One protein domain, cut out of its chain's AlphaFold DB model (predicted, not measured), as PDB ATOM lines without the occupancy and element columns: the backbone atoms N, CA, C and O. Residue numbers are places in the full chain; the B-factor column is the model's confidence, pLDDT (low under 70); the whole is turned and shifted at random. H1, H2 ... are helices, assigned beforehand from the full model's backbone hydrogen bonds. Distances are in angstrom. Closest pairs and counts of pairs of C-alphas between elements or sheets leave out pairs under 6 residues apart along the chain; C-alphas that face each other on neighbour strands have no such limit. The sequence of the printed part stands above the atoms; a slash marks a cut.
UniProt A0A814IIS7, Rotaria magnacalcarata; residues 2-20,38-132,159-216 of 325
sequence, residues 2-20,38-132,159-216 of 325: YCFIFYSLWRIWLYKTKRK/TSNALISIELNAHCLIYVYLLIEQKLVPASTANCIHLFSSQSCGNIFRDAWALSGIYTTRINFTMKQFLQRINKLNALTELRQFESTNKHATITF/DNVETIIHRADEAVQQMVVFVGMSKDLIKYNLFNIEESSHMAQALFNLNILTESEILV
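What this domain is: This is residues 2 to 20, 38 to 132 and 159 to 216 of the 325 residues of a protein of Rotaria magnacalcarata (UniProt A0A814IIS7). A loose cluster of helices, in which the longest helix H9 crosses H1 and H7 packs on H1's other contact region with H8 nearby, makes one end of an open, drawn-out shape; H2 runs past the cluster, close to H1. From H2 the short helices H3 and H4 lead to H5, a bridge whose far end meets the side of the long helix H6 as a T at the other end. The printed part has 172 residues with nine named helices, H1 to H9 in order along the chain, and no named strand; its class is all helix. It is only just extended, close to loose, with a radius of gyration of the C-alphas of 23.6 A, and spans 68 by 45 by 33 A.

Where its parts are: H9, residues 193 to 216, is 33.5 A long, has a kink of 33 degrees near residue 209 and ends at C-alpha 216 (161.665, 154.411, 82.339). H1, residues 2 to 20, begins at C-alpha 2 (169.093, 158.208, 114.816) and is 27.5 A long. H7, residues 159 to 178, is 28.8 A long, and H8 is residues 182 to 187. H2, residues 39 to 60, is 31.8 A long; H3 is residues 67 to 70 and H4 residues 72 to 75. H5, residues 77 to 89, is 18.4 A long, and H6, residues 102 to 124, is 32.7 A long, ending at C-alpha 124 (150.865, 131.786, 136.274).

How they stand to each other: H9 touches H1 at a steep tilt of 65 degrees, the C-alphas of Ala 200 and Ser 8 closest at 6.6 A. H1 touches H7 with residues 2 to 6 alone, Tyr 2 and Ala 168 having the closest C-alphas, 5.1 A apart; the tilt of 35.1 degrees is only just steep. H8 is close to H1 but not clearly touching, with C-alphas 185 and 13 closest at 7.2 A. H2 is likewise close to H1 but not clearly touching, with C-alphas 49 and 4 closest at 6.9 A. H2 and H3 only just touch, with 3 pairs of C-alphas within 8 A, closest Tyr 56 and Ala 69 at 7.4 A. H2 and H4 are near each other. H5 touches H6 about perpendicular, at 82 degrees, with C-alphas 87 and 108 closest at 5.7 A. Among the pairs apart are H6 and H9. Every O i to N i+4 pair is within hydrogen-bond range in H1, H2, H5, H6, H7 and H8; in H9 18 of 20 are, and H3 and H4 are too short for such a pair.

The domain as a whole: The C-alphas farthest apart, of Lys 20 and His 127, lie 71.3 A apart. Residues 21 to 37 and 133 to 158 are not printed, with C-alpha gaps of 20.8 A and 49.9 A. The link from H5 to H6, 12 residues, is long. Mean pLDDT of the printed part is 78.2; 36 residues are under 70, among them 2 to 8, 14 to 20, 93 to 98 and 206 to 216.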
ATOM      1  N   TYR A   2     167.682 158.156 115.267       54.94
ATOM      2  CA  TYR A   2     169.093 158.208 114.816       54.94
ATOM      3  C   TYR A   2     169.309 157.783 113.352       54.94
ATOM      4  O   TYR A   2     169.900 158.514 112.562       54.94
ATOM      5  N   CYS A   3     168.765 156.620 112.972       56.22
ATOM      6  CA  CYS A   3     168.939 156.072 111.629       56.22
ATOM      7  C   CYS A   3     168.332 156.951 110.531       56.22
ATOM      8  O   CYS A   3     168.878 156.972 109.439       56.22
ATOM      9  N   PHE A   4     167.242 157.677 110.804       60.81
ATOM     10  CA  PHE A   4     166.575 158.516 109.807       60.81
ATOM     11  C   PHE A   4     167.393 159.777 109.510       60.81
ATOM     12  O   PHE A   4     167.701 160.037 108.354       60.81
ATOM     13  N   ILE A   5     167.831 160.501 110.548       66.38
ATOM     14  CA  ILE A   5     168.648 161.721 110.396       66.38
ATOM     15  C   ILE A   5     169.986 161.385 109.728       66.38
ATOM     16  O   ILE A   5     170.369 162.010 108.736       66.38
ATOM     17  N   PHE A   6     170.669 160.344 110.220       66.81
ATOM     18  CA  PHE A   6     171.913 159.869 109.615       66.81
ATOM     19  C   PHE A   6     171.712 159.472 108.149       66.81
ATOM     20  O   PHE A   6     172.516 159.834 107.292       66.81
ATOM     21  N   TYR A   7     170.617 158.772 107.843       67.50
ATOM     22  CA  TYR A   7     170.284 158.368 106.483       67.50
ATOM     23  C   TYR A   7     170.031 159.567 105.563       67.50
ATOM     24  O   TYR A   7     170.598 159.601 104.471       67.50
ATOM     25  N   SER A   8     169.255 160.569 105.989       67.12
ATOM     26  CA  SER A   8     169.008 161.785 105.205       67.12
ATOM     27  C   SER A   8     170.315 162.514 104.882       67.12
ATOM     28  O   SER A   8     170.573 162.837 103.717       67.12
ATOM     29  N   LEU A   9     171.188 162.693 105.878       70.25
ATOM     30  CA  LEU A   9     172.504 163.315 105.696       70.25
ATOM     31  C   LEU A   9     173.410 162.490 104.776       70.25
ATOM     32  O   LEU A   9     174.064 163.037 103.882       70.25
ATOM     33  N   TRP A  10     173.414 161.167 104.939       71.69
ATOM     34  CA  TRP A  10     174.171 160.253 104.090       71.69
ATOM     35  C   TRP A  10     173.676 160.269 102.638       71.69
ATOM     36  O   TRP A  10     174.492 160.321 101.714       71.69
ATOM     37  N   ARG A  11     172.357 160.324 102.405       69.12
ATOM     38  CA  ARG A  11     171.763 160.437 101.060       69.12
ATOM     39  C   ARG A  11     172.162 161.737 100.375       69.12
ATOM     40  O   ARG A  11     172.564 161.714  99.209       69.12
ATOM     41  N   ILE A  12     172.088 162.857 101.096       72.25
ATOM     42  CA  ILE A  12     172.507 164.169 100.589       72.25
ATOM     43  C   ILE A  12     173.999 164.146 100.232       72.25
ATOM     44  O   ILE A  12     174.394 164.597  99.149       72.25
ATOM     45  N   TRP A  13     174.831 163.577 101.107       74.62
ATOM     46  CA  TRP A  13     176.265 163.445 100.868       74.62
ATOM     47  C   TRP A  13     176.571 162.575  99.641       74.62
ATOM     48  O   TRP A  13     177.359 162.978  98.779       74.62
ATOM     49  N   LEU A  14     175.903 161.429  99.494       67.19
ATOM     50  CA  LEU A  14     176.039 160.558  98.325       67.19
ATOM     51  C   LEU A  14     175.619 161.238  97.024       67.19
ATOM     52  O   LEU A  14     176.298 161.104  96.003       67.19
ATOM     53  N   TYR A  15     174.518 161.988  97.042       69.94
ATOM     54  CA  TYR A  15     174.053 162.721  95.869       69.94
ATOM     55  C   TYR A  15     175.096 163.752  95.410       69.94
ATOM     56  O   TYR A  15     175.452 163.818  94.228       69.94
ATOM     57  N   LYS A  16     175.660 164.520  96.353       69.25
ATOM     58  CA  LYS A  16     176.658 165.551  96.037       69.25
ATOM     59  C   LYS A  16     178.011 164.972  95.623       69.25
ATOM     60  O   LYS A  16     178.617 165.482  94.676       69.25
ATOM     61  N   THR A  17     178.475 163.902  96.263       66.94
ATOM     62  CA  THR A  17     179.734 163.235  95.881       66.94
ATOM     63  C   THR A  17     179.642 162.582  94.500       66.94
ATOM     64  O   THR A  17     180.579 162.715  93.709       66.94
ATOM     65  N   LYS A  18     178.497 161.983  94.136       65.31
ATOM     66  CA  LYS A  18     178.260 161.450  92.780       65.31
ATOM     67  C   LYS A  18     178.271 162.538  91.700       65.31
ATOM     68  O   LYS A  18     178.797 162.300  90.613       65.31
ATOM     69  N   ARG A  19     177.742 163.737  91.981       66.44
ATOM     70  CA  ARG A  19     177.731 164.856  91.018       66.44
ATOM     71  C   ARG A  19     179.143 165.350  90.686       66.44
ATOM     72  O   ARG A  19     179.427 165.573  89.513       66.44
ATOM     73  N   LYS A  20     180.040 165.427  91.680       63.75
ATOM     74  CA  LYS A  20     181.453 165.815  91.478       63.75
ATOM     75  C   LYS A  20     182.232 164.818  90.604       63.75
ATOM     76  O   LYS A  20     183.132 165.224  89.881       63.75
ATOM     77  N   THR A  38     171.102 149.034  97.785       74.44
ATOM     78  CA  THR A  38     170.132 149.166  96.694       74.44
ATOM     79  C   THR A  38     169.023 150.143  97.078       74.44
ATOM     80  O   THR A  38     168.670 150.247  98.253       74.44
ATOM     81  N   SER A  39     168.434 150.837  96.095       69.69
ATOM     82  CA  SER A  39     167.321 151.772  96.348       69.69
ATOM     83  C   SER A  39     166.201 151.114  97.164       69.69
ATOM     84  O   SER A  39     165.713 151.689  98.129       69.69
ATOM     85  N   ASN A  40     165.891 149.847  96.869       67.06
ATOM     86  CA  ASN A  40     164.877 149.068  97.583       67.06
ATOM     87  C   ASN A  40     165.188 148.900  99.075       67.06
ATOM     88  O   ASN A  40     164.299 149.049  99.911       67.06
ATOM     89  N   ALA A  41     166.445 148.613  99.430       74.44
ATOM     90  CA  ALA A  41     166.845 148.514 100.831       74.44
ATOM     91  C   ALA A  41     166.722 149.870 101.540       74.44
ATOM     92  O   ALA A  41     166.336 149.925 102.705       74.44
ATOM     93  N   LEU A  42     166.975 150.968 100.827       71.06
ATOM     94  CA  LEU A  42     166.813 152.311 101.373       71.06
ATOM     95  C   LEU A  42     165.346 152.679 101.617       71.06
ATOM     96  O   LEU A  42     165.013 153.123 102.713       71.06
ATOM     97  N   ILE A  43     164.473 152.428 100.640       74.56
ATOM     98  CA  ILE A  43     163.021 152.628 100.774       74.56
ATOM     99  C   ILE A  43     162.477 151.785 101.932       74.56
ATOM    100  O   ILE A  43     161.652 152.255 102.708       74.56
ATOM    101  N   SER A  44     162.973 150.555 102.101       72.06
ATOM    102  CA  SER A  44     162.572 149.699 103.220       72.06
ATOM    103  C   SER A  44     162.962 150.286 104.582       72.06
ATOM    104  O   SER A  44     162.153 150.243 105.508       72.06
ATOM    105  N   ILE A  45     164.162 150.864 104.714       78.88
ATOM    106  CA  ILE A  45     164.588 151.538 105.952       78.88
ATOM    107  C   ILE A  45     163.678 152.735 106.252       78.88
ATOM    108  O   ILE A  45     163.236 152.898 107.391       78.88
ATOM    109  N   GLU A  46     163.384 153.550 105.239       76.69
ATOM    110  CA  GLU A  46     162.515 154.723 105.359       76.69
ATOM    111  C   GLU A  46     161.089 154.327 105.765       76.69
ATOM    112  O   GLU A  46     160.561 154.840 106.753       76.69
ATOM    113  N   LEU A  47     160.504 153.341 105.084       76.31
ATOM    114  CA  LEU A  47     159.174 152.822 105.391       76.31
ATOM    115  C   LEU A  47     159.098 152.275 106.824       76.31
ATOM    116  O   LEU A  47     158.183 152.629 107.567       76.31
ATOM    117  N   ASN A  48     160.092 151.492 107.254       81.19
ATOM    118  CA  ASN A  48     160.155 150.976 108.624       81.19
ATOM    119  C   ASN A  48     160.247 152.109 109.662       81.19
ATOM    120  O   ASN A  48     159.598 152.041 110.708       81.19
ATOM    121  N   ALA A  49     161.018 153.165 109.380       81.88
ATOM    122  CA  ALA A  49     161.115 154.328 110.258       81.88
ATOM    123  C   ALA A  49     159.775 155.076 110.366       81.88
ATOM    124  O   ALA A  49     159.346 155.392 111.477       81.88
ATOM    125  N   HIS A  50     159.088 155.302 109.243       79.25
ATOM    126  CA  HIS A  50     157.769 155.937 109.229       79.25
ATOM    127  C   HIS A  50     156.711 155.108 109.957       79.25
ATOM    128  O   HIS A  50     155.948 155.663 110.747       79.25
ATOM    129  N   CYS A  51     156.688 153.788 109.757       83.62
ATOM    130  CA  CYS A  51     155.787 152.900 110.488       83.62
ATOM    131  C   CYS A  51     156.016 152.983 112.004       83.62
ATOM    132  O   CYS A  51     155.048 153.077 112.754       83.62
ATOM    133  N   LEU A  52     157.273 153.005 112.462       86.62
ATOM    134  CA  LEU A  52     157.591 153.146 113.888       86.62
ATOM    135  C   LEU A  52     157.143 154.497 114.460       86.62
ATOM    136  O   LEU A  52     156.559 154.532 115.541       86.62
ATOM    137  N   ILE A  53     157.371 155.595 113.734       86.00
ATOM    138  CA  ILE A  53     156.889 156.929 114.132       86.00
ATOM    139  C   ILE A  53     155.359 156.942 114.205       86.00
ATOM    140  O   ILE A  53     154.790 157.470 115.154       86.00
ATOM    141  N   TYR A  54     154.681 156.329 113.237       87.06
ATOM    142  CA  TYR A  54     153.224 156.254 113.231       87.06
ATOM    143  C   TYR A  54     152.681 155.459 114.425       87.06
ATOM    144  O   TYR A  54     151.762 155.922 115.096       87.06
ATOM    145  N   VAL A  55     153.281 154.308 114.750       87.50
ATOM    146  CA  VAL A  55     152.936 153.541 115.962       87.50
ATOM    147  C   VAL A  55     153.130 154.391 117.218       87.50
ATOM    148  O   VAL A  55     152.266 154.385 118.091       87.50
ATOM    149  N   TYR A  56     154.217 155.159 117.294       87.06
ATOM    150  CA  TYR A  56     154.453 156.079 118.405       87.06
ATOM    151  C   TYR A  56     153.350 157.146 118.524       87.06
ATOM    152  O   TYR A  56     152.798 157.335 119.607       87.06
ATOM    153  N   LEU A  57     152.952 157.779 117.416       87.75
ATOM    154  CA  LEU A  57     151.862 158.764 117.415       87.75
ATOM    155  C   LEU A  57     150.532 158.155 117.889       87.75
ATOM    156  O   LEU A  57     149.770 158.810 118.599       87.75
ATOM    157  N   LEU A  58     150.253 156.894 117.546       91.69
ATOM    158  CA  LEU A  58     149.063 156.189 118.037       91.69
ATOM    159  C   LEU A  58     149.095 155.951 119.555       91.69
ATOM    160  O   LEU A  58     148.043 155.988 120.201       91.69
ATOM    161  N   ILE A  59     150.281 155.712 120.124       91.69
ATOM    162  CA  ILE A  59     150.473 155.577 121.575       91.69
ATOM    163  C   ILE A  59     150.223 156.924 122.263       91.69
ATOM    164  O   ILE A  59     149.474 156.984 123.239       91.69
ATOM    165  N   GLU A  60     150.776 158.012 121.728       89.69
ATOM    166  CA  GLU A  60     150.588 159.366 122.264       89.69
ATOM    167  C   GLU A  60     149.108 159.791 122.248       89.69
ATOM    168  O   GLU A  60     148.583 160.324 123.228       89.69
ATOM    169  N   GLN A  61     148.396 159.456 121.170       94.56
ATOM    170  CA  GLN A  61     146.953 159.676 121.039       94.56
ATOM    171  C   GLN A  61     146.106 158.754 121.935       94.56
ATOM    172  O   GLN A  61     144.878 158.857 121.929       94.56
ATOM    173  N   LYS A  62     146.734 157.856 122.708       94.38
ATOM    174  CA  LYS A  62     146.085 156.850 123.567       94.38
ATOM    175  C   LYS A  62     145.140 155.912 122.806       94.38
ATOM    176  O   LYS A  62     144.243 155.320 123.406       94.38
ATOM    177  N   LEU A  63     145.338 155.762 121.493       94.94
ATOM    178  CA  LEU A  63     144.621 154.784 120.666       94.94
ATOM    179  C   LEU A  63     145.194 153.376 120.850       94.94
ATOM    180  O   LEU A  63     144.499 152.383 120.640       94.94
ATOM    181  N   VAL A  64     146.462 153.302 121.253       93.31
ATOM    182  CA  VAL A  64     147.198 152.073 121.536       93.31
ATOM    183  C   VAL A  64     147.787 152.166 122.956       93.31
ATOM    184  O   VAL A  64     148.186 153.257 123.367       93.31
ATOM    185  N   PRO A  65     147.838 151.068 123.737       92.62
ATOM    186  CA  PRO A  65     148.432 151.080 125.072       92.62
ATOM    187  C   PRO A  65     149.914 151.481 125.067       92.62
ATOM    188  O   PRO A  65     150.670 151.072 124.189       92.62
ATOM    189  N   ALA A  66     150.361 152.189 126.108       89.38
ATOM    190  CA  ALA A  66     151.774 152.548 126.280       89.38
ATOM    191  C   ALA A  66     152.704 151.320 126.329       89.38
ATOM    192  O   ALA A  66     153.827 151.374 125.838       89.38
ATOM    193  N   SER A  67     152.206 150.171 126.807       89.81
ATOM    194  CA  SER A  67     152.945 148.901 126.802       89.81
ATOM    195  C   SER A  67     153.341 148.424 125.400       89.81
ATOM    196  O   SER A  67     154.264 147.624 125.263       89.81
ATOM    197  N   THR A  68     152.703 148.928 124.338       88.94
ATOM    198  CA  THR A  68     153.110 148.634 122.960       88.94
ATOM    199  C   THR A  68     154.498 149.191 122.630       88.94
ATOM    200  O   THR A  68     155.194 148.580 121.818       88.94
ATOM    201  N   ALA A  69     154.952 150.263 123.293       85.50
ATOM    202  CA  ALA A  69     156.322 150.760 123.146       85.50
ATOM    203  C   ALA A  69     157.357 149.707 123.586       85.50
ATOM    204  O   ALA A  69     158.346 149.483 122.889       85.50
ATOM    205  N   ASN A  70     157.079 148.974 124.669       84.69
ATOM    206  CA  ASN A  70     157.951 147.900 125.173       84.69
ATOM    207  C   ASN A  70     158.005 146.705 124.202       84.69
ATOM    208  O   ASN A  70     158.983 145.956 124.136       84.69
ATOM    209  N   CYS A  71     156.971 146.563 123.373       85.69
ATOM    210  CA  CYS A  71     156.841 145.526 122.360       85.69
ATOM    211  C   CYS A  71     157.430 145.911 120.993       85.69
ATOM    212  O   CYS A  71     157.208 145.188 120.023       85.69
ATOM    213  N   ILE A  72     158.199 147.003 120.874       83.38
ATOM    214  CA  ILE A  72     158.760 147.436 119.581       83.38
ATOM    215  C   ILE A  72     159.604 146.347 118.900       83.38
ATOM    216  O   ILE A  72     159.593 146.209 117.677       83.38
ATOM    217  N   HIS A  73     160.288 145.522 119.693       80.94
ATOM    218  CA  HIS A  73     161.088 144.403 119.200       80.94
ATOM    219  C   HIS A  73     160.253 143.361 118.426       80.94
ATOM    220  O   HIS A  73     160.784 142.679 117.544       80.94
ATOM    221  N   LEU A  74     158.941 143.273 118.689       80.50
ATOM    222  CA  LEU A  74     158.026 142.369 117.990       80.50
ATOM    223  C   LEU A  74     157.766 142.783 116.536       80.50
ATOM    224  O   LEU A  74     157.440 141.919 115.729       80.50
ATOM    225  N   PHE A  75     157.972 144.055 116.179       80.50
ATOM    226  CA  PHE A  75     157.832 144.544 114.800       80.50
ATOM    227  C   PHE A  75     159.030 144.193 113.907       80.50
ATOM    228  O   PHE A  75     159.053 144.532 112.725       80.50
ATOM    229  N   SER A  76     160.041 143.512 114.450       83.88
ATOM    230  CA  SER A  76     161.154 143.000 113.659       83.88
ATOM    231  C   SER A  76     160.783 141.697 112.943       83.88
ATOM    232  O   SER A  76     160.036 140.859 113.452       83.88
ATOM    233  N   SER A  77     161.392 141.462 111.778       81.19
ATOM    234  CA  SER A  77     161.305 140.171 111.083       81.19
ATOM    235  C   SER A  77     161.912 139.019 111.893       81.19
ATOM    236  O   SER A  77     161.620 137.854 111.615       81.19
ATOM    237  N   GLN A  78     162.720 139.325 112.914       80.06
ATOM    238  CA  GLN A  78     163.351 138.337 113.780       80.06
ATOM    239  C   GLN A  78     162.316 137.491 114.525       80.06
ATOM    240  O   GLN A  78     162.503 136.281 114.632       80.06
ATOM    241  N   SER A  79     161.207 138.088 114.977       79.38
ATOM    242  CA  SER A  79     160.111 137.363 115.637       79.38
ATOM    243  C   SER A  79     159.468 136.342 114.698       79.38
ATOM    244  O   SER A  79     159.289 135.183 115.066       79.38
ATOM    245  N   CYS A  80     159.213 136.730 113.444       79.31
ATOM    246  CA  CYS A  80     158.738 135.807 112.413       79.31
ATOM    247  C   CYS A  80     159.766 134.696 112.156       79.31
ATOM    248  O   CYS A  80     159.412 133.519 112.129       79.31
ATOM    249  N   GLY A  81     161.048 135.050 112.027       83.44
ATOM    250  CA  GLY A  81     162.140 134.090 111.852       83.44
ATOM    251  C   GLY A  81     162.261 133.097 113.011       83.44
ATOM    252  O   GLY A  81     162.518 131.918 112.779       83.44
ATOM    253  N   ASN A  82     162.028 133.542 114.249       85.44
ATOM    254  CA  ASN A  82     161.981 132.675 115.426       85.44
ATOM    255  C   ASN A  82     160.839 131.660 115.324       85.44
ATOM    256  O   ASN A  82     161.094 130.473 115.482       85.44
ATOM    257  N   ILE A  83     159.629 132.087 114.948       86.50
ATOM    258  CA  ILE A  83     158.490 131.175 114.757       86.50
ATOM    259  C   ILE A  83     158.793 130.123 113.679       86.50
ATOM    260  O   ILE A  83     158.487 128.945 113.864       86.50
ATOM    261  N   PHE A  84     159.428 130.511 112.567       87.06
ATOM    262  CA  PHE A  84     159.851 129.551 111.540       87.06
ATOM    263  C   PHE A  84     160.892 128.559 112.065       87.06
ATOM    264  O   PHE A  84     160.781 127.363 111.790       87.06
ATOM    265  N   ARG A  85     161.877 129.028 112.841       86.50
ATOM    266  CA  ARG A  85     162.883 128.163 113.476       86.50
ATOM    267  C   ARG A  85     162.254 127.193 114.475       86.50
ATOM    268  O   ARG A  85     162.574 126.010 114.434       86.50
ATOM    269  N   ASP A  86     161.324 127.658 115.299       89.75
ATOM    270  CA  ASP A  86     160.619 126.822 116.272       89.75
ATOM    271  C   ASP A  86     159.731 125.787 115.571       89.75
ATOM    272  O   ASP A  86     159.728 124.606 115.925       89.75
ATOM    273  N   ALA A  87     159.029 126.191 114.507       89.56
ATOM    274  CA  ALA A  87     158.251 125.271 113.686       89.56
ATOM    275  C   ALA A  87     159.157 124.229 113.010       89.56
ATOM    276  O   ALA A  87     158.781 123.061 112.900       89.56
ATOM    277  N   TRP A  88     160.363 124.616 112.594       86.75
ATOM    278  CA  TRP A  88     161.340 123.678 112.052       86.75
ATOM    279  C   TRP A  88     161.854 122.713 113.125       86.75
ATOM    280  O   TRP A  88     161.884 121.509 112.874       86.75
ATOM    281  N   ALA A  89     162.143 123.192 114.337       86.94
ATOM    282  CA  ALA A  89     162.589 122.368 115.463       86.94
ATOM    283  C   ALA A  89     161.552 121.318 115.906       86.94
ATOM    284  O   ALA A  89     161.917 120.286 116.464       86.94
ATOM    285  N   LEU A  90     160.265 121.539 115.614       86.94
ATOM    286  CA  LEU A  90     159.207 120.538 115.799       86.94
ATOM    287  C   LEU A  90     159.207 119.423 114.742       86.94
ATOM    288  O   LEU A  90     158.375 118.513 114.807       86.94
ATOM    289  N   SER A  91     160.077 119.488 113.736       82.88
ATOM    290  CA  SER A  91     160.209 118.412 112.756       82.88
ATOM    291  C   SER A  91     160.953 117.234 113.362       82.88
ATOM    292  O   SER A  91     161.937 117.397 114.078       82.88
ATOM    293  N   GLY A  92     160.437 116.033 113.102       75.62
ATOM    294  CA  GLY A  92     161.014 114.803 113.626       75.62
ATOM    295  C   GLY A  92     162.466 114.621 113.187       75.62
ATOM    296  O   GLY A  92     162.872 115.062 112.116       75.62
ATOM    297  N   ILE A  93     163.225 113.908 114.013       68.94
ATOM    298  CA  ILE A  93     164.661 113.638 113.834       68.94
ATOM    299  C   ILE A  93     164.933 112.914 112.501       68.94
ATOM    300  O   ILE A  93     166.001 113.054 111.921       68.94
ATOM    301  N   TYR A  94     163.936 112.185 111.998       61.72
ATOM    302  CA  TYR A  94     164.002 111.392 110.771       61.72
ATOM    303  C   TYR A  94     163.656 112.177 109.497       61.72
ATOM    304  O   TYR A  94     163.714 111.626 108.403       61.72
ATOM    305  N   THR A  95     163.280 113.458 109.601       63.12
ATOM    306  CA  THR A  95     162.927 114.287 108.440       63.12
ATOM    307  C   THR A  95     163.882 115.472 108.347       63.12
ATOM    308  O   THR A  95     163.688 116.506 108.983       63.12
ATOM    309  N   THR A  96     164.885 115.351 107.479       62.44
ATOM    310  CA  THR A  96     165.751 116.464 107.054       62.44
ATOM    311  C   THR A  96     165.048 117.419 106.086       62.44
ATOM    312  O   THR A  96     165.636 118.410 105.658       62.44
ATOM    313  N   ARG A  97     163.781 117.149 105.724       63.41
ATOM    314  CA  ARG A  97     162.991 118.013 104.843       63.41
ATOM    315  C   ARG A  97     162.733 119.351 105.538       63.41
ATOM    316  O   ARG A  97     161.865 119.466 106.394       63.41
ATOM    317  N   ILE A  98     163.493 120.358 105.117       64.69
ATOM    318  CA  ILE A  98     163.351 121.768 105.517       64.69
ATOM    319  C   ILE A  98     162.073 122.377 104.912       64.69
ATOM    320  O   ILE A  98     161.517 123.344 105.427       64.69
ATOM    321  N   ASN A  99     161.573 121.777 103.831       76.75
ATOM    322  CA  ASN A  99     160.403 122.256 103.112       76.75
ATOM    323  C   ASN A  99     159.131 121.631 103.686       76.75
ATOM    324  O   ASN A  99     158.920 120.419 103.601       76.75
ATOM    325  N   PHE A 100     158.268 122.477 104.240       83.81
ATOM    326  CA  PHE A 100     156.934 122.095 104.684       83.81
ATOM    327  C   PHE A 100     155.892 122.646 103.730       83.81
ATOM    328  O   PHE A 100     156.001 123.780 103.266       83.81
ATOM    329  N   THR A 101     154.831 121.881 103.495       89.25
ATOM    330  CA  THR A 101     153.633 122.457 102.880       89.25
ATOM    331  C   THR A 101     152.993 123.455 103.846       89.25
ATOM    332  O   THR A 101     153.130 123.332 105.068       89.25
ATOM    333  N   MET A 102     152.232 124.423 103.327       87.25
ATOM    334  CA  MET A 102     151.517 125.392 104.169       87.25
ATOM    335  C   MET A 102     150.626 124.697 105.216       87.25
ATOM    336  O   MET A 102     150.589 125.095 106.378       87.25
ATOM    337  N   LYS A 103     149.972 123.587 104.843       92.00
ATOM    338  CA  LYS A 103     149.165 122.766 105.761       92.00
ATOM    339  C   LYS A 103     150.001 122.206 106.918       92.00
ATOM    340  O   LYS A 103     149.580 122.290 108.069       92.00
ATOM    341  N   GLN A 104     151.183 121.661 106.625       88.88
ATOM    342  CA  GLN A 104     152.099 121.147 107.646       88.88
ATOM    343  C   GLN A 104     152.630 122.269 108.544       88.88
ATOM    344  O   GLN A 104     152.765 122.076 109.751       88.88
ATOM    345  N   PHE A 105     152.914 123.443 107.980       89.81
ATOM    346  CA  PHE A 105     153.317 124.610 108.759       89.81
ATOM    347  C   PHE A 105     152.219 125.026 109.749       89.81
ATOM    348  O   PHE A 105     152.478 125.080 110.948       89.81
ATOM    349  N   LEU A 106     150.972 125.190 109.292       91.50
ATOM    350  CA  LEU A 106     149.836 125.547 110.154       91.50
ATOM    351  C   LEU A 106     149.600 124.531 111.282       91.50
ATOM    352  O   LEU A 106     149.366 124.913 112.428       91.50
ATOM    353  N   GLN A 107     149.715 123.233 110.992       93.44
ATOM    354  CA  GLN A 107     149.618 122.194 112.023       93.44
ATOM    355  C   GLN A 107     150.704 122.338 113.097       93.44
ATOM    356  O   GLN A 107     150.433 122.110 114.276       93.44
ATOM    357  N   ARG A 108     151.924 122.726 112.715       90.88
ATOM    358  CA  ARG A 108     153.016 122.971 113.665       90.88
ATOM    359  C   ARG A 108     152.817 124.257 114.456       90.88
ATOM    360  O   ARG A 108     153.063 124.240 115.656       90.88
ATOM    361  N   ILE A 109     152.303 125.318 113.838       92.81
ATOM    362  CA  ILE A 109     151.924 126.544 114.554       92.81
ATOM    363  C   ILE A 109     150.877 126.245 115.630       92.81
ATOM    364  O   ILE A 109     151.040 126.673 116.768       92.81
ATOM    365  N   ASN A 110     149.862 125.431 115.330       94.94
ATOM    366  CA  ASN A 110     148.880 125.024 116.339       94.94
ATOM    367  C   ASN A 110     149.529 124.268 117.513       94.94
ATOM    368  O   ASN A 110     149.151 124.475 118.664       94.94
ATOM    369  N   LYS A 111     150.538 123.427 117.242       93.31
ATOM    370  CA  LYS A 111     151.317 122.757 118.298       93.31
ATOM    371  C   LYS A 111     152.150 123.753 119.115       93.31
ATOM    372  O   LYS A 111     152.173 123.641 120.336       93.31
ATOM    373  N   LEU A 112     152.805 124.725 118.472       92.75
ATOM    374  CA  LEU A 112     153.551 125.787 119.164       92.75
ATOM    375  C   LEU A 112     152.645 126.637 120.055       92.75
ATOM    376  O   LEU A 112     153.030 126.948 121.181       92.75
ATOM    377  N   ASN A 113     151.439 126.965 119.592       92.94
ATOM    378  CA  ASN A 113     150.459 127.693 120.391       92.94
ATOM    379  C   ASN A 113     150.091 126.904 121.651       92.94
ATOM    380  O   ASN A 113     150.202 127.443 122.747       92.94
ATOM    381  N   ALA A 114     149.785 125.608 121.522       93.31
ATOM    382  CA  ALA A 114     149.510 124.755 122.679       93.31
ATOM    383  C   ALA A 114     150.698 124.694 123.661       93.31
ATOM    384  O   ALA A 114     150.510 124.784 124.871       93.31
ATOM    385  N   LEU A 115     151.939 124.597 123.166       90.44
ATOM    386  CA  LEU A 115     153.136 124.633 124.021       90.44
ATOM    387  C   LEU A 115     153.309 125.982 124.732       90.44
ATOM    388  O   LEU A 115     153.719 126.023 125.893       90.44
ATOM    389  N   THR A 116     152.987 127.077 124.049       88.25
ATOM    390  CA  THR A 116     153.063 128.433 124.602       88.25
ATOM    391  C   THR A 116     152.011 128.639 125.689       88.25
ATOM    392  O   THR A 116     152.339 129.146 126.761       88.25
ATOM    393  N   GLU A 117     150.782 128.172 125.464       92.62
ATOM    394  CA  GLU A 117     149.707 128.174 126.463       92.62
ATOM    395  C   GLU A 117     150.087 127.359 127.703       92.62
ATOM    396  O   GLU A 117     149.899 127.823 128.827       92.62
ATOM    397  N   LEU A 118     150.689 126.176 127.523       90.75
ATOM    398  CA  LEU A 118     151.171 125.356 128.639       90.75
ATOM    399  C   LEU A 118     152.281 126.065 129.430       90.75
ATOM    400  O   LEU A 118     152.248 126.064 130.662       90.75
ATOM    401  N   ARG A 119     153.224 126.726 128.748       87.00
ATOM    402  CA  ARG A 119     154.283 127.520 129.398       87.00
ATOM    403  C   ARG A 119     153.707 128.718 130.163       87.00
ATOM    404  O   ARG A 119     154.168 129.030 131.258       87.00
ATOM    405  N   GLN A 120     152.695 129.384 129.610       87.62
ATOM    406  CA  GLN A 120     152.004 130.490 130.276       87.62
ATOM    407  C   GLN A 120     151.184 130.012 131.487       87.62
ATOM    408  O   GLN A 120     151.110 130.685 132.518       87.62
ATOM    409  N   PHE A 121     150.579 128.830 131.395       90.31
ATOM    410  CA  PHE A 121     149.898 128.207 132.524       90.31
ATOM    411  C   PHE A 121     150.876 127.890 133.667       90.31
ATOM    412  O   PHE A 121     150.582 128.171 134.827       90.31
ATOM    413  N   GLU A 122     152.069 127.381 133.350       89.75
ATOM    414  CA  GLU A 122     153.120 127.123 134.341       89.75
ATOM    415  C   GLU A 122     153.629 128.417 135.005       89.75
ATOM    416  O   GLU A 122     153.790 128.464 136.226       89.75
ATOM    417  N   SER A 123     153.813 129.503 134.241       86.00
ATOM    418  CA  SER A 123     154.281 130.782 134.799       86.00
ATOM    419  C   SER A 123     153.251 131.452 135.718       86.00
ATOM    420  O   SER A 123     153.620 132.096 136.703       86.00
ATOM    421  N   THR A 124     151.959 131.267 135.438       91.81
ATOM    422  CA  THR A 124     150.865 131.786 136.274       91.81
ATOM    423  C   THR A 124     150.578 130.906 137.491       91.81
ATOM    424  O   THR A 124     150.139 131.416 138.524       91.81
ATOM    425  N   ASN A 125     150.866 129.603 137.421       91.25
ATOM    426  CA  ASN A 125     150.572 128.646 138.482       91.25
ATOM    427  C   ASN A 125     151.843 127.978 139.024       91.25
ATOM    428  O   ASN A 125     152.189 126.858 138.655       91.25
ATOM    429  N   LYS A 126     152.494 128.636 139.995       87.44
ATOM    430  CA  LYS A 126     153.747 128.173 140.633       87.44
ATOM    431  C   LYS A 126     153.687 126.763 141.237       87.44
ATOM    432  O   LYS A 126     154.730 126.190 141.534       87.44
ATOM    433  N   HIS A 127     152.491 126.222 141.471       88.25
ATOM    434  CA  HIS A 127     152.300 124.886 142.035       88.25
ATOM    435  C   HIS A 127     152.087 123.795 140.975       88.25
ATOM    436  O   HIS A 127     152.108 122.615 141.323       88.25
ATOM    437  N   ALA A 128     151.890 124.160 139.706       86.06
ATOM    438  CA  ALA A 128     151.645 123.227 138.613       86.06
ATOM    439  C   ALA A 128     152.867 123.143 137.685       86.06
ATOM    440  O   ALA A 128     152.876 123.703 136.593       86.06
ATOM    441  N   THR A 129     153.904 122.425 138.119       88.62
ATOM    442  CA  THR A 129     155.067 122.119 137.271       88.62
ATOM    443  C   THR A 129     154.708 120.997 136.302       88.62
ATOM    444  O   THR A 129     154.564 119.835 136.697       88.62
ATOM    445  N   ILE A 130     154.552 121.330 135.024       84.44
ATOM    446  CA  ILE A 130     154.278 120.343 133.979       84.44
ATOM    447  C   ILE A 130     155.610 119.695 133.604       84.44
ATOM    448  O   ILE A 130     156.437 120.273 132.909       84.44
ATOM    449  N   THR A 131     155.836 118.474 134.086       81.94
ATOM    450  CA  THR A 131     157.062 117.736 133.764       81.94
ATOM    451  C   THR A 131     156.814 116.875 132.532       81.94
ATOM    452  O   THR A 131     156.068 115.899 132.595       81.94
ATOM    453  N   PHE A 132     157.424 117.228 131.402       77.00
ATOM    454  CA  PHE A 132     157.393 116.371 130.220       77.00
ATOM    455  C   PHE A 132     158.340 115.178 130.410       77.00
ATOM    456  O   PHE A 132     159.438 115.362 130.946       77.00
ATOM    457  N   ASP A 159     158.891 165.393 126.682       76.56
ATOM    458  CA  ASP A 159     160.186 166.051 126.935       76.56
ATOM    459  C   ASP A 159     161.373 165.068 126.829       76.56
ATOM    460  O   ASP A 159     162.478 165.429 126.403       76.56
ATOM    461  N   ASN A 160     161.151 163.790 127.173       77.38
ATOM    462  CA  ASN A 160     162.169 162.751 127.025       77.38
ATOM    463  C   ASN A 160     162.409 162.440 125.548       77.38
ATOM    464  O   ASN A 160     163.546 162.177 125.164       77.38
ATOM    465  N   VAL A 161     161.379 162.516 124.701       73.81
ATOM    466  CA  VAL A 161     161.515 162.260 123.264       73.81
ATOM    467  C   VAL A 161     162.305 163.365 122.579       73.81
ATOM    468  O   VAL A 161     163.242 163.048 121.847       73.81
ATOM    469  N   GLU A 162     162.029 164.636 122.867       75.25
ATOM    470  CA  GLU A 162     162.840 165.752 122.357       75.25
ATOM    471  C   GLU A 162     164.304 165.635 122.817       75.25
ATOM    472  O   GLU A 162     165.236 165.755 122.017       75.25
ATOM    473  N   THR A 163     164.521 165.260 124.080       82.06
ATOM    474  CA  THR A 163     165.869 164.993 124.608       82.06
ATOM    475  C   THR A 163     166.553 163.828 123.880       82.06
ATOM    476  O   THR A 163     167.740 163.910 123.551       82.06
ATOM    477  N   ILE A 164     165.829 162.740 123.596       77.12
ATOM    478  CA  ILE A 164     166.338 161.593 122.830       77.12
ATOM    479  C   ILE A 164     166.680 162.012 121.396       77.12
ATOM    480  O   ILE A 164     167.695 161.554 120.870       77.12
ATOM    481  N   ILE A 165     165.880 162.884 120.777       76.69
ATOM    482  CA  ILE A 165     166.119 163.423 119.431       76.69
ATOM    483  C   ILE A 165     167.386 164.270 119.405       76.69
ATOM    484  O   ILE A 165     168.229 164.059 118.537       76.69
ATOM    485  N   HIS A 166     167.564 165.179 120.363       80.62
ATOM    486  CA  HIS A 166     168.764 166.012 120.425       80.62
ATOM    487  C   HIS A 166     170.029 165.196 120.690       80.62
ATOM    488  O   HIS A 166     171.027 165.381 119.994       80.62
ATOM    489  N   ARG A 167     169.979 164.231 121.621       80.19
ATOM    490  CA  ARG A 167     171.089 163.280 121.813       80.19
ATOM    491  C   ARG A 167     171.364 162.479 120.542       80.19
ATOM    492  O   ARG A 167     172.515 162.145 120.266       80.19
ATOM    493  N   ALA A 168     170.318 162.187 119.767       73.94
ATOM    494  CA  ALA A 168     170.459 161.504 118.496       73.94
ATOM    495  C   ALA A 168     171.162 162.310 117.433       73.94
ATOM    496  O   ALA A 168     172.064 161.788 116.777       73.94
ATOM    497  N   ASP A 169     170.770 163.564 117.297       79.50
ATOM    498  CA  ASP A 169     171.422 164.483 116.388       79.50
ATOM    499  C   ASP A 169     172.903 164.651 116.762       79.50
ATOM    500  O   ASP A 169     173.776 164.433 115.926       79.50
ATOM    501  N   GLU A 170     173.213 164.886 118.040       83.00
ATOM    502  CA  GLU A 170     174.595 165.050 118.507       83.00
ATOM    503  C   GLU A 170     175.463 163.805 118.234       83.00
ATOM    504  O   GLU A 170     176.574 163.913 117.705       83.00
ATOM    505  N   ALA A 171     174.947 162.603 118.517       78.50
ATOM    506  CA  ALA A 171     175.650 161.353 118.222       78.50
ATOM    507  C   ALA A 171     175.893 161.164 116.712       78.50
ATOM    508  O   ALA A 171     176.970 160.719 116.296       78.50
ATOM    509  N   VAL A 172     174.916 161.533 115.879       77.75
ATOM    510  CA  VAL A 172     175.037 161.495 114.415       77.75
ATOM    511  C   VAL A 172     176.099 162.478 113.930       77.75
ATOM    512  O   VAL A 172     176.930 162.104 113.100       77.75
ATOM    513  N   GLN A 173     176.140 163.693 114.475       79.06
ATOM    514  CA  GLN A 173     177.173 164.675 114.149       79.06
ATOM    515  C   GLN A 173     178.576 164.146 114.480       79.06
ATOM    516  O   GLN A 173     179.488 164.254 113.653       79.06
ATOM    517  N   GLN A 174     178.749 163.501 115.639       81.50
ATOM    518  CA  GLN A 174     180.021 162.877 116.019       81.50
ATOM    519  C   GLN A 174     180.425 161.751 115.055       81.50
ATOM    520  O   GLN A 174     181.574 161.709 114.609       81.50
ATOM    521  N   MET A 175     179.488 160.878 114.667       75.62
ATOM    522  CA  MET A 175     179.743 159.825 113.672       75.62
ATOM    523  C   MET A 175     180.126 160.400 112.307       75.62
ATOM    524  O   MET A 175     181.072 159.933 111.676       75.62
ATOM    525  N   VAL A 176     179.428 161.435 111.851       75.75
ATOM    526  CA  VAL A 176     179.712 162.121 110.586       75.75
ATOM    527  C   VAL A 176     181.130 162.701 110.569       75.75
ATOM    528  O   VAL A 176     181.836 162.602 109.558       75.75
ATOM    529  N   VAL A 177     181.559 163.298 111.684       80.38
ATOM    530  CA  VAL A 177     182.931 163.793 111.854       80.38
ATOM    531  C   VAL A 177     183.924 162.637 111.828       80.38
ATOM    532  O   VAL A 177     184.914 162.714 111.100       80.38
ATOM    533  N   PHE A 178     183.640 161.559 112.558       78.56
ATOM    534  CA  PHE A 178     184.487 160.369 112.626       78.56
ATOM    535  C   PHE A 178     184.703 159.710 111.252       78.56
ATOM    536  O   PHE A 178     185.828 159.352 110.913       78.56
ATOM    537  N   VAL A 179     183.659 159.620 110.424       77.38
ATOM    538  CA  VAL A 179     183.724 159.056 109.058       77.38
ATOM    539  C   VAL A 179     184.400 160.020 108.059       77.38
ATOM    540  O   VAL A 179     184.642 159.671 106.906       77.38
ATOM    541  N   GLY A 180     184.742 161.243 108.478       80.50
ATOM    542  CA  GLY A 180     185.415 162.233 107.632       80.50
ATOM    543  C   GLY A 180     184.488 162.958 106.649       80.50
ATOM    544  O   GLY A 180     184.963 163.669 105.763       80.50
ATOM    545  N   MET A 181     183.166 162.835 106.811       77.31
ATOM    546  CA  MET A 181     182.165 163.511 105.971       77.31
ATOM    547  C   MET A 181     181.980 164.996 106.338       77.31
ATOM    548  O   MET A 181     181.380 165.759 105.575       77.31
ATOM    549  N   SER A 182     182.506 165.428 107.490       82.25
ATOM    550  CA  SER A 182     182.301 166.772 108.049       82.25
ATOM    551  C   SER A 182     182.722 167.908 107.116       82.25
ATOM    552  O   SER A 182     182.016 168.905 107.033       82.25
ATOM    553  N   LYS A 183     183.816 167.764 106.358       79.75
ATOM    554  CA  LYS A 183     184.312 168.829 105.462       79.75
ATOM    555  C   LYS A 183     183.308 169.188 104.365       79.75
ATOM    556  O   LYS A 183     183.084 170.365 104.098       79.75
ATOM    557  N   ASP A 184     182.693 168.182 103.741       74.31
ATOM    558  CA  ASP A 184     181.684 168.406 102.705       74.31
ATOM    559  C   ASP A 184     180.369 168.902 103.317       74.31
ATOM    560  O   ASP A 184     179.749 169.809 102.770       74.31
ATOM    561  N   LEU A 185     179.948 168.357 104.460       76.38
ATOM    562  CA  LEU A 185     178.690 168.750 105.103       76.38
ATOM    563  C   LEU A 185     178.736 170.183 105.658       76.38
ATOM    564  O   LEU A 185     177.790 170.936 105.433       76.38
ATOM    565  N   ILE A 186     179.852 170.595 106.276       80.00
ATOM    566  CA  ILE A 186     180.088 171.984 106.718       80.00
ATOM    567  C   ILE A 186     180.090 172.929 105.516       80.00
ATOM    568  O   ILE A 186     179.446 173.973 105.559       80.00
ATOM    569  N   LYS A 187     180.760 172.556 104.414       78.81
ATOM    570  CA  LYS A 187     180.808 173.380 103.193       78.81
ATOM    571  C   LYS A 187     179.415 173.717 102.654       78.81
ATOM    572  O   LYS A 187     179.240 174.760 102.034       78.81
ATOM    573  N   TYR A 188     178.446 172.830 102.857       73.88
ATOM    574  CA  TYR A 188     177.073 173.011 102.397       73.88
ATOM    575  C   TYR A 188     176.093 173.399 103.506       73.88
ATOM    576  O   TYR A 188     174.896 173.352 103.251       73.88
ATOM    577  N   ASN A 189     176.591 173.730 104.701       77.06
ATOM    578  CA  ASN A 189     175.796 174.098 105.871       77.06
ATOM    579  C   ASN A 189     174.715 173.062 106.264       77.06
ATOM    580  O   ASN A 189     173.710 173.360 106.898       77.06
ATOM    581  N   LEU A 190     174.967 171.785 105.953       73.75
ATOM    582  CA  LEU A 190     174.017 170.685 106.156       73.75
ATOM    583  C   LEU A 190     173.900 170.216 107.613       73.75
ATOM    584  O   LEU A 190     173.135 169.302 107.894       73.75
ATOM    585  N   PHE A 191     174.651 170.829 108.528       77.25
ATOM    586  CA  PHE A 191     174.477 170.640 109.970       77.25
ATOM    587  C   PHE A 191     173.309 171.455 110.529       77.25
ATOM    588  O   PHE A 191     172.844 171.168 111.626       77.25
ATOM    589  N   ASN A 192     172.813 172.451 109.786       80.75
ATOM    590  CA  ASN A 192     171.570 173.109 110.149       80.75
ATOM    591  C   ASN A 192     170.392 172.175 109.819       80.75
ATOM    592  O   ASN A 192     170.207 171.756 108.670       80.75
ATOM    593  N   ILE A 193     169.595 171.841 110.835       75.44
ATOM    594  CA  ILE A 193     168.447 170.943 110.696       75.44
ATOM    595  C   ILE A 193     167.385 171.508 109.737       75.44
ATOM    596  O   ILE A 193     166.778 170.755 108.980       75.44
ATOM    597  N   GLU A 194     167.210 172.830 109.695       80.31
ATOM    598  CA  GLU A 194     166.254 173.487 108.798       80.31
ATOM    599  C   GLU A 194     166.710 173.390 107.339       80.31
ATOM    600  O   GLU A 194     165.938 172.990 106.465       80.31
ATOM    601  N   GLU A 195     167.985 173.680 107.063       77.62
ATOM    602  CA  GLU A 195     168.526 173.611 105.700       77.62
ATOM    603  C   GLU A 195     168.612 172.173 105.180       77.62
ATOM    604  O   GLU A 195     168.302 171.904 104.015       77.62
ATOM    605  N   SER A 196     169.003 171.230 106.041       71.44
ATOM    606  CA  SER A 196     169.029 169.808 105.690       71.44
ATOM    607  C   SER A 196     167.622 169.255 105.454       71.44
ATOM    608  O   SER A 196     167.435 168.511 104.489       71.44
ATOM    609  N   SER A 197     166.626 169.676 106.240       75.38
ATOM    610  CA  SER A 197     165.208 169.357 106.021       75.38
ATOM    611  C   SER A 197     164.702 169.892 104.677       75.38
ATOM    612  O   SER A 197     164.156 169.131 103.873       75.38
ATOM    613  N   HIS A 198     164.968 171.165 104.362       80.50
ATOM    614  CA  HIS A 198     164.576 171.761 103.081       80.50
ATOM    615  C   HIS A 198     165.253 171.062 101.889       80.50
ATOM    616  O   HIS A 198     164.612 170.770 100.876       80.50
ATOM    617  N   MET A 199     166.544 170.720 102.001       74.25
ATOM    618  CA  MET A 199     167.245 169.956 100.962       74.25
ATOM    619  C   MET A 199     166.712 168.523 100.835       74.25
ATOM    620  O   MET A 199     166.601 168.024  99.714       74.25
ATOM    621  N   ALA A 200     166.366 167.861 101.940       70.25
ATOM    622  CA  ALA A 200     165.756 166.537 101.915       70.25
ATOM    623  C   ALA A 200     164.388 166.568 101.214       70.25
ATOM    624  O   ALA A 200     164.146 165.724 100.354       70.25
ATOM    625  N   GLN A 201     163.548 167.573 101.489       75.69
ATOM    626  CA  GLN A 201     162.284 167.789 100.772       75.69
ATOM    627  C   GLN A 201     162.504 168.051  99.280       75.69
ATOM    628  O   GLN A 201     161.847 167.435  98.443       75.69
ATOM    629  N   ALA A 202     163.461 168.912  98.923       76.19
ATOM    630  CA  ALA A 202     163.792 169.170  97.525       76.19
ATOM    631  C   ALA A 202     164.258 167.892  96.807       76.19
ATOM    632  O   ALA A 202     163.811 167.612  95.695       76.19
ATOM    633  N   LEU A 203     165.109 167.085  97.451       65.94
ATOM    634  CA  LEU A 203     165.550 165.792  96.926       65.94
ATOM    635  C   LEU A 203     164.424 164.764  96.868       65.94
ATOM    636  O   LEU A 203     164.454 163.929  95.976       65.94
ATOM    637  N   PHE A 204     163.466 164.791  97.790       65.38
ATOM    638  CA  PHE A 204     162.284 163.931  97.756       65.38
ATOM    639  C   PHE A 204     161.399 164.280  96.557       65.38
ATOM    640  O   PHE A 204     161.074 163.401  95.766       65.38
ATOM    641  N   ASN A 205     161.130 165.568  96.340       72.12
ATOM    642  CA  ASN A 205     160.380 166.056  95.180       72.12
ATOM    643  C   ASN A 205     161.098 165.743  93.856       72.12
ATOM    644  O   ASN A 205     160.467 165.336  92.882       72.12
ATOM    645  N   LEU A 206     162.429 165.866  93.831       68.44
ATOM    646  CA  LEU A 206     163.264 165.425  92.709       68.44
ATOM    647  C   LEU A 206     163.257 163.902  92.541       68.44
ATOM    648  O   LEU A 206     163.238 163.445  91.407       68.44
ATOM    649  N   ASN A 207     163.248 163.121  93.625       60.41
ATOM    650  CA  ASN A 207     163.198 161.659  93.560       60.41
ATOM    651  C   ASN A 207     161.843 161.140  93.087       60.41
ATOM    652  O   ASN A 207     161.826 160.145  92.378       60.41
ATOM    653  N   ILE A 208     160.736 161.811  93.409       56.69
ATOM    654  CA  ILE A 208     159.423 161.508  92.816       56.69
ATOM    655  C   ILE A 208     159.503 161.646  91.290       56.69
ATOM    656  O   ILE A 208     158.998 160.797  90.556       56.69
ATOM    657  N   LEU A 209     160.198 162.679  90.806       45.94
ATOM    658  CA  LEU A 209     160.422 162.884  89.376       45.94
ATOM    659  C   LEU A 209     161.398 161.841  88.808       45.94
ATOM    660  O   LEU A 209     161.105 161.237  87.778       45.94
ATOM    661  N   THR A 210     162.506 161.542  89.492       50.38
ATOM    662  CA  THR A 210     163.489 160.582  88.976       50.38
ATOM    663  C   THR A 210     163.106 159.124  89.165       50.38
ATOM    664  O   THR A 210     163.592 158.337  88.386       50.38
ATOM    665  N   GLU A 211     162.267 158.698  90.110       49.62
ATOM    666  CA  GLU A 211     161.779 157.304  90.141       49.62
ATOM    667  C   GLU A 211     160.834 157.027  88.973       49.62
ATOM    668  O   GLU A 211     160.899 155.951  88.378       49.62
ATOM    669  N   SER A 212     160.047 158.029  88.561       49.25
ATOM    670  CA  SER A 212     159.270 157.948  87.322       49.25
ATOM    671  C   SER A 212     160.163 157.874  86.071       49.25
ATOM    672  O   SER A 212     159.816 157.170  85.130       49.25
ATOM    673  N   GLU A 213     161.354 158.488  86.077       44.41
ATOM    674  CA  GLU A 213     162.359 158.352  85.003       44.41
ATOM    675  C   GLU A 213     163.274 157.121  85.148       44.41
ATOM    676  O   GLU A 213     163.720 156.573  84.148       44.41
ATOM    677  N   ILE A 214     163.566 156.652  86.362       43.81
ATOM    678  CA  ILE A 214     164.416 155.486  86.645       43.81
ATOM    679  C   ILE A 214     163.648 154.211  86.307       43.81
ATOM    680  O   ILE A 214     164.255 153.295  85.769       43.81
ATOM    681  N   LEU A 215     162.326 154.162  86.509       46.50
ATOM    682  CA  LEU A 215     161.492 153.082  85.970       46.50
ATOM    683  C   LEU A 215     161.416 153.108  84.434       46.50
ATOM    684  O   LEU A 215     161.258 152.060  83.819       46.50
ATOM    685  N   VAL A 216     161.578 154.277  83.806       47.47
ATOM    686  CA  VAL A 216     161.665 154.411  82.339       47.47
ATOM    687  C   VAL A 216     163.068 154.055  81.819       47.47
ATOM    688  O   VAL A 216     163.200 153.543  80.711       47.47
TER     689      VAL A 216